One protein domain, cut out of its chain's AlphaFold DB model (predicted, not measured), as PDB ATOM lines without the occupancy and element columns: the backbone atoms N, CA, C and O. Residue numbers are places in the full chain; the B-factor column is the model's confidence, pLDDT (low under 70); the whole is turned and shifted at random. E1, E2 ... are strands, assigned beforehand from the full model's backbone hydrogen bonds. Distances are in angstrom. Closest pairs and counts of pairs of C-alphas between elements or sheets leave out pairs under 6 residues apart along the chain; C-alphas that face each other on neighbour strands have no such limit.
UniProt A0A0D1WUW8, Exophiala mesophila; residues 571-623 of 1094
ATOM      1  N   PRO A 571      89.220 122.607  98.828       95.38
ATOM      2  CA  PRO A 571      88.832 121.743  99.934       95.38
ATOM      3  C   PRO A 571      87.527 120.995  99.634       95.38
ATOM      4  O   PRO A 571      86.771 121.342  98.719       95.38
ATOM      5  N   ASP A 572      87.235 120.003 100.470       94.69
ATOM      6  CA  ASP A 572      85.921 119.375 100.550       94.69
ATOM      7  C   ASP A 572      84.826 120.429 100.803       94.69
ATOM      8  O   ASP A 572      84.903 121.203 101.758       94.69
ATOM      9  N   ARG A 573      83.771 120.454  99.974       95.50
ATOM     10  CA  ARG A 573      82.685 121.446 100.103       95.50
ATOM     11  C   ARG A 573      81.321 120.950  99.641       95.50
ATOM     12  O   ARG A 573      81.206 119.931  98.960       95.50
ATOM     13  N   ARG A 574      80.272 121.722  99.940       95.38
ATOM     14  CA  ARG A 574      78.986 121.657  99.222       95.38
ATOM     15  C   ARG A 574      78.938 122.727  98.147       95.38
ATOM     16  O   ARG A 574      79.505 123.797  98.317       95.38
ATOM     17  N   GLU A 575      78.258 122.440  97.048       94.94
ATOM     18  CA  GLU A 575      78.095 123.405  95.966       94.94
ATOM     19  C   GLU A 575      76.655 123.434  95.464       94.94
ATOM     20  O   GLU A 575      76.085 122.392  95.120       94.94
ATOM     21  N   ASN A 576      76.073 124.633  95.443       95.25
ATOM     22  CA  ASN A 576      74.744 124.902  94.898       95.25
ATOM     23  C   ASN A 576      74.759 125.975  93.795       95.25
ATOM     24  O   ASN A 576      73.717 126.181  93.175       95.25
ATOM     25  N   TYR A 577      75.919 126.589  93.509       94.88
ATOM     26  CA  TYR A 577      76.123 127.613  92.478       94.88
ATOM     27  C   TYR A 577      75.248 128.864  92.653       94.88
ATOM     28  O   TYR A 577      74.961 129.565  91.683       94.88
ATOM     29  N   GLN A 578      74.792 129.134  93.876       93.38
ATOM     30  CA  GLN A 578      73.993 130.312  94.198       93.38
ATOM     31  C   GLN A 578      74.811 131.308  95.008       93.38
ATOM     32  O   GLN A 578      75.606 130.921  95.864       93.38
ATOM     33  N   VAL A 579      74.533 132.593  94.807       92.88
ATOM     34  CA  VAL A 579      75.166 133.660  95.581       92.88
ATOM     35  C   VAL A 579      74.863 133.516  97.075       92.88
ATOM     36  O   VAL A 579      73.718 133.335  97.507       92.88
ATOM     37  N   HIS A 580      75.900 133.643  97.902       92.94
ATOM     38  CA  HIS A 580      75.769 133.568  99.354       92.94
ATOM     39  C   HIS A 580      75.295 134.914  99.922       92.94
ATOM     40  O   HIS A 580      76.068 135.854 100.099       92.94
ATOM     41  N   LYS A 581      73.995 135.030 100.216       92.38
ATOM     42  CA  LYS A 581      73.360 136.316 100.582       92.38
ATOM     43  C   LYS A 581      73.844 136.902 101.914       92.38
ATOM     44  O   LYS A 581      73.927 138.117 102.042       92.38
ATOM     45  N   ASN A 582      74.238 136.056 102.866       91.31
ATOM     46  CA  ASN A 582      74.577 136.457 104.244       91.31
ATOM     47  C   ASN A 582      76.081 136.725 104.474       91.31
ATOM     48  O   ASN A 582      76.551 136.709 105.613       91.31
ATOM     49  N   GLY A 583      76.850 136.916 103.400       91.81
ATOM     50  CA  GLY A 583      78.286 137.187 103.441       91.81
ATOM     51  C   GLY A 583      79.132 136.106 102.759       91.81
ATOM     52  O   GLY A 583      78.572 135.196 102.144       91.81
ATOM     53  N   PRO A 584      80.470 136.226 102.859       93.44
ATOM     54  CA  PRO A 584      81.415 135.282 102.272       93.44
ATOM     55  C   PRO A 584      81.199 133.838 102.718       93.44
ATOM     56  O   PRO A 584      80.775 133.572 103.847       93.44
ATOM     57  N   ARG A 585      81.554 132.910 101.833       94.19
ATOM     58  CA  ARG A 585      81.524 131.470 102.101       94.19
ATOM     59  C   ARG A 585      82.516 131.042 103.178       94.19
ATOM     60  O   ARG A 585      83.551 131.664 103.393       94.19
ATOM     61  N   VAL A 586      82.199 129.912 103.804       94.69
ATOM     62  CA  VAL A 586      83.125 129.127 104.630       94.69
ATOM     63  C   VAL A 586      82.985 127.675 104.166       94.69
ATOM     64  O   VAL A 586      82.113 126.969 104.678       94.69
ATOM     65  N   PRO A 587      83.736 127.240 103.139       94.81
ATOM     66  CA  PRO A 587      83.463 125.977 102.449       94.81
ATOM     67  C   PRO A 587      83.772 124.744 103.311       94.81
ATOM     68  O   PRO A 587      83.023 123.761 103.271       94.81
ATOM     69  N   ALA A 588      84.821 124.822 104.132       95.00
ATOM     70  CA  ALA A 588      85.236 123.776 105.054       95.00
ATOM     71  C   ALA A 588      85.425 124.327 106.475       95.00
ATOM     72  O   ALA A 588      85.647 125.519 106.672       95.00
ATOM     73  N   LEU A 589      85.289 123.463 107.480       93.12
ATOM     74  CA  LEU A 589      85.495 123.803 108.886       93.12
ATOM     75  C   LEU A 589      86.162 122.662 109.644       93.12
ATOM     76  O   LEU A 589      85.972 121.485 109.333       93.12
ATOM     77  N   ASN A 590      86.915 123.028 110.674       91.25
ATOM     78  CA  ASN A 590      87.419 122.073 111.642       91.25
ATOM     79  C   ASN A 590      86.274 121.623 112.563       91.25
ATOM     80  O   ASN A 590      85.517 122.449 113.083       91.25
ATOM     81  N   ILE A 591      86.127 120.312 112.756       85.06
ATOM     82  CA  ILE A 591      85.076 119.744 113.605       85.06
ATOM     83  C   ILE A 591      85.652 119.434 114.986       85.06
ATOM     84  O   ILE A 591      86.603 118.668 115.125       85.06
ATOM     85  N   THR A 592      85.010 119.957 116.033       79.12
ATOM     86  CA  THR A 592      85.374 119.671 117.426       79.12
ATOM     87  C   THR A 592      85.449 118.163 117.687       79.12
ATOM     88  O   THR A 592      84.458 117.451 117.525       79.12
ATOM     89  N   GLY A 593      86.604 117.692 118.162       78.00
ATOM     90  CA  GLY A 593      86.860 116.273 118.443       78.00
ATOM     91  C   GLY A 593      87.732 115.566 117.401       78.00
ATOM     92  O   GLY A 593      88.090 114.412 117.633       78.00
ATOM     93  N   PHE A 594      88.091 116.252 116.315       81.50
ATOM     94  CA  PHE A 594      89.126 115.855 115.357       81.50
ATOM     95  C   PHE A 594      90.393 116.702 115.546       81.50
ATOM     96  O   PHE A 594      90.406 117.632 116.361       81.50
ATOM     97  N   ASP A 595      91.460 116.348 114.831       79.12
ATOM     98  CA  ASP A 595      92.717 117.095 114.859       79.12
ATOM     99  C   ASP A 595      92.509 118.513 114.296       79.12
ATOM    100  O   ASP A 595      91.660 118.733 113.434       79.12
ATOM    101  N   SER A 596      93.228 119.512 114.824       81.75
ATOM    102  CA  SER A 596      93.015 120.936 114.490       81.75
ATOM    103  C   SER A 596      93.384 121.309 113.049       81.75
ATOM    104  O   SER A 596      93.025 122.385 112.581       81.75
ATOM    105  N   ASP A 597      94.128 120.437 112.381       83.88
ATOM    106  CA  ASP A 597      94.602 120.512 111.001       83.88
ATOM    107  C   ASP A 597      93.823 119.566 110.072       83.88
ATOM    108  O   ASP A 597      94.319 119.191 109.015       83.88
ATOM    109  N   ASP A 598      92.606 119.183 110.461       89.19
ATOM    110  CA  ASP A 598      91.708 118.343 109.669       89.19
ATOM    111  C   ASP A 598      90.387 119.084 109.402       89.19
ATOM    112  O   ASP A 598      89.628 119.411 110.325       89.19
ATOM    113  N   PHE A 599      90.127 119.408 108.136       92.69
ATOM    114  CA  PHE A 599      88.987 120.207 107.698       92.69
ATOM    115  C   PHE A 599      87.993 119.377 106.893       92.69
ATOM    116  O   PHE A 599      88.337 118.640 105.972       92.69
ATOM    117  N   TYR A 600      86.717 119.554 107.225       93.50
ATOM    118  CA  TYR A 600      85.598 118.826 106.639       93.50
ATOM    119  C   TYR A 600      84.619 119.786 105.974       93.50
ATOM    120  O   TYR A 600      84.537 120.958 106.342       93.50
ATOM    121  N   VAL A 601      83.795 119.258 105.064       94.88
ATOM    122  CA  VAL A 601      82.664 119.980 104.463       94.88
ATOM    123  C   VAL A 601      81.866 120.737 105.528       94.88
ATOM    124  O   VAL A 601      81.319 120.130 106.456       94.88
ATOM    125  N   ASN A 602      81.705 122.048 105.350       94.50
ATOM    126  CA  ASN A 602      80.829 122.824 106.213       94.50
ATOM    127  C   ASN A 602      79.362 122.405 106.004       94.50
ATOM    128  O   ASN A 602      78.782 122.558 104.930       94.50
ATOM    129  N   TYR A 603      78.736 121.868 107.053       90.25
ATOM    130  CA  TYR A 603      77.370 121.348 106.991       90.25
ATOM    131  C   TYR A 603      76.286 122.434 106.920       90.25
ATOM    132  O   TYR A 603      75.145 122.097 106.602       90.25
ATOM    133  N   VAL A 604      76.615 123.699 107.211       92.50
ATOM    134  CA  VAL A 604      75.699 124.843 107.055       92.50
ATOM    135  C   VAL A 604      75.938 125.636 105.768       92.50
ATOM    136  O   VAL A 604      75.091 126.450 105.401       92.50
ATOM    137  N   ASP A 605      77.050 125.401 105.067       94.00
ATOM    138  CA  ASP A 605      77.350 126.046 103.785       94.00
ATOM    139  C   ASP A 605      76.625 125.337 102.632       94.00
ATOM    140  O   ASP A 605      76.585 124.107 102.579       94.00
ATOM    141  N   ALA A 606      76.028 126.115 101.720       93.38
ATOM    142  CA  ALA A 606      75.385 125.631 100.490       93.38
ATOM    143  C   ALA A 606      74.508 124.367 100.686       93.38
ATOM    144  O   ALA A 606      74.602 123.398  99.930       93.38
ATOM    145  N   VAL A 607      73.644 124.354 101.713       92.38
ATOM    146  CA  VAL A 607      72.900 123.152 102.164       92.38
ATOM    147  C   VAL A 607      72.000 122.515 101.103       92.38
ATOM    148  O   VAL A 607      71.714 121.322 101.176       92.38
ATOM    149  N   THR A 608      71.561 123.290 100.109       92.75
ATOM    150  CA  THR A 608      70.763 122.797  98.979       92.75
ATOM    151  C   THR A 608      71.605 122.116  97.899       92.75
ATOM    152  O   THR A 608      71.057 121.508  96.980       92.75
ATOM    153  N   GLY A 609      72.928 122.197  98.007       94.62
ATOM    154  CA  GLY A 609      73.894 121.659  97.068       94.62
ATOM    155  C   GLY A 609      74.186 120.173  97.235       94.62
ATOM    156  O   GLY A 609      73.554 119.449  98.008       94.62
ATOM    157  N   PHE A 610      75.198 119.714  96.508       95.25
ATOM    158  CA  PHE A 610      75.782 118.382  96.665       95.25
ATOM    159  C   PHE A 610      77.255 118.485  97.062       95.25
ATOM    160  O   PHE A 610      77.897 119.510  96.843       95.25
ATOM    161  N   VAL A 611      77.788 117.421  97.667       95.19
ATOM    162  CA  VAL A 611      79.191 117.378  98.098       95.19
ATOM    163  C   VAL A 611      80.115 117.214  96.888       95.19
ATOM    164  O   VAL A 611      79.891 116.345  96.035       95.19
ATOM    165  N   ILE A 612      81.153 118.044  96.844       93.75
ATOM    166  CA  ILE A 612      82.306 117.942  95.954       93.75
ATOM    167  C   ILE A 612      83.513 117.633  96.838       93.75
ATOM    168  O   ILE A 612      83.830 118.413  97.735       93.75
ATOM    169  N   ASN A 613      84.156 116.492  96.583       93.62
ATOM    170  CA  ASN A 613      85.392 116.142  97.271       93.62
ATOM    171  C   ASN A 613      86.531 117.018  96.741       93.62
ATOM    172  O   ASN A 613      86.680 117.169  95.524       93.62
ATOM    173  N   GLY A 614      87.315 117.550  97.665       92.94
ATOM    174  CA  GLY A 614      88.471 118.379  97.418       92.94
ATOM    175  C   GLY A 614      89.645 117.604  96.835       92.94
ATOM    176  O   GLY A 614      89.702 116.371  96.835       92.94
ATOM    177  N   THR A 615      90.603 118.362  96.321       95.38
ATOM    178  CA  THR A 615      91.872 117.849  95.784       95.38
ATOM    179  C   THR A 615      93.072 118.285  96.616       95.38
ATOM    180  O   THR A 615      94.200 117.906  96.304       95.38
ATOM    181  N   LEU A 616      92.846 119.140  97.614       94.19
ATOM    182  CA  LEU A 616      93.874 119.643  98.513       94.19
ATOM    183  C   LEU A 616      94.090 118.692  99.701       94.19
ATOM    184  O   LEU A 616      93.236 117.844  99.972       94.19
ATOM    185  N   PRO A 617      95.229 118.807 100.410       92.06
ATOM    186  CA  PRO A 617      95.405 118.157 101.703       92.06
ATOM    187  C   PRO A 617      94.256 118.504 102.655       92.06
ATOM    188  O   PRO A 617      93.732 119.614 102.607       92.06
ATOM    189  N   VAL A 618      93.910 117.585 103.559       91.19
ATOM    190  CA  VAL A 618      92.820 117.784 104.537       91.19
ATOM    191  C   VAL A 618      93.073 118.938 105.512       91.19
ATOM    192  O   VAL A 618      92.147 119.407 106.159       91.19
ATOM    193  N   SER A 619      94.311 119.430 105.580       89.50
ATOM    194  CA  SER A 619      94.695 120.617 106.341       89.50
ATOM    195  C   SER A 619      94.394 121.943 105.649       89.50
ATOM    196  O   SER A 619      94.534 122.989 106.277       89.50
ATOM    197  N   ALA A 620      93.983 121.921 104.379       92.00
ATOM    198  CA  ALA A 620      93.560 123.107 103.652       92.00
ATOM    199  C   ALA A 620      92.040 123.274 103.748       92.00
ATOM    200  O   ALA A 620      91.275 122.385 103.375       92.00
ATOM    201  N   ASP A 621      91.602 124.446 104.192       92.75
ATOM    202  CA  ASP A 621      90.193 124.807 104.355       92.75
ATOM    203  C   ASP A 621      89.667 125.721 103.237       92.75
ATOM    204  O   ASP A 621      88.476 126.037 103.198       92.75
ATOM    205  N   GLN A 622      90.544 126.132 102.317       94.00
ATOM    206  CA  GLN A 622      90.294 127.098 101.246       94.00
ATOM    207  C   GLN A 622      91.058 126.722  99.968       94.00
ATOM    208  O   GLN A 622      91.939 125.861  99.980       94.00
ATOM    209  N   GLY A 623      90.686 127.328  98.836       93.88
ATOM    210  CA  GLY A 623      91.417 127.205  97.571       93.88
ATOM    211  C   GLY A 623      92.842 127.760  97.668       93.88
ATOM    212  O   GLY A 623      93.210 128.372  98.663       93.88
TER     213      GLY A 623
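What this domain is: This is residues 571 to 623 of the 1094 residues of a protein of Exophiala mesophila (UniProt A0A0D1WUW8). Little regular structure is present: the domain is mostly loops, with two short antiparallel strand pairs, E1 with E4 and the hairpin of E2 and E3, meeting where E1 begins and E3 ends. The printed part has 53 residues and no named helix; its four named strands, in chain order E1 to E4, hold 12 residues, and the class is all strand. It is compact, with a radius of gyration of the C-alphas of 10.9 A and spans of 30 by 21 by 16 A.

How they stand to each other: E1, residues 573 to 575, and E4, residues 610 to 612, are antiparallel at 131 degrees, with N 573 and O 612 within hydrogen-bond range at 3.0 A. E2, residues 588 to 590, and E3, residues 599 to 601, form an antiparallel hairpin at 133 degrees, with N 589 and O 600 within hydrogen-bond range at 2.9 A. The closest C-alphas of E1 and E3, those of Arg 573 and Val 601, are 4.6 A apart. E2 and E4 are apart.

Where its parts are: From first to last C-alpha, E1 measures 6.5 A, E2 and E3 7.1 A each, and E4 6.6 A. C-alpha 573 is at (82.685, 121.446, 100.103) and C-alpha 612 at (82.306, 117.942, 95.954).

The domain as a whole: The two farthest C-alphas, Val 579 and Gly 593, are 31.0 A apart. The link E1 to E2, residues 576 to 587, is long. The printed part has no cut, and no printed residue is under 70 in pLDDT.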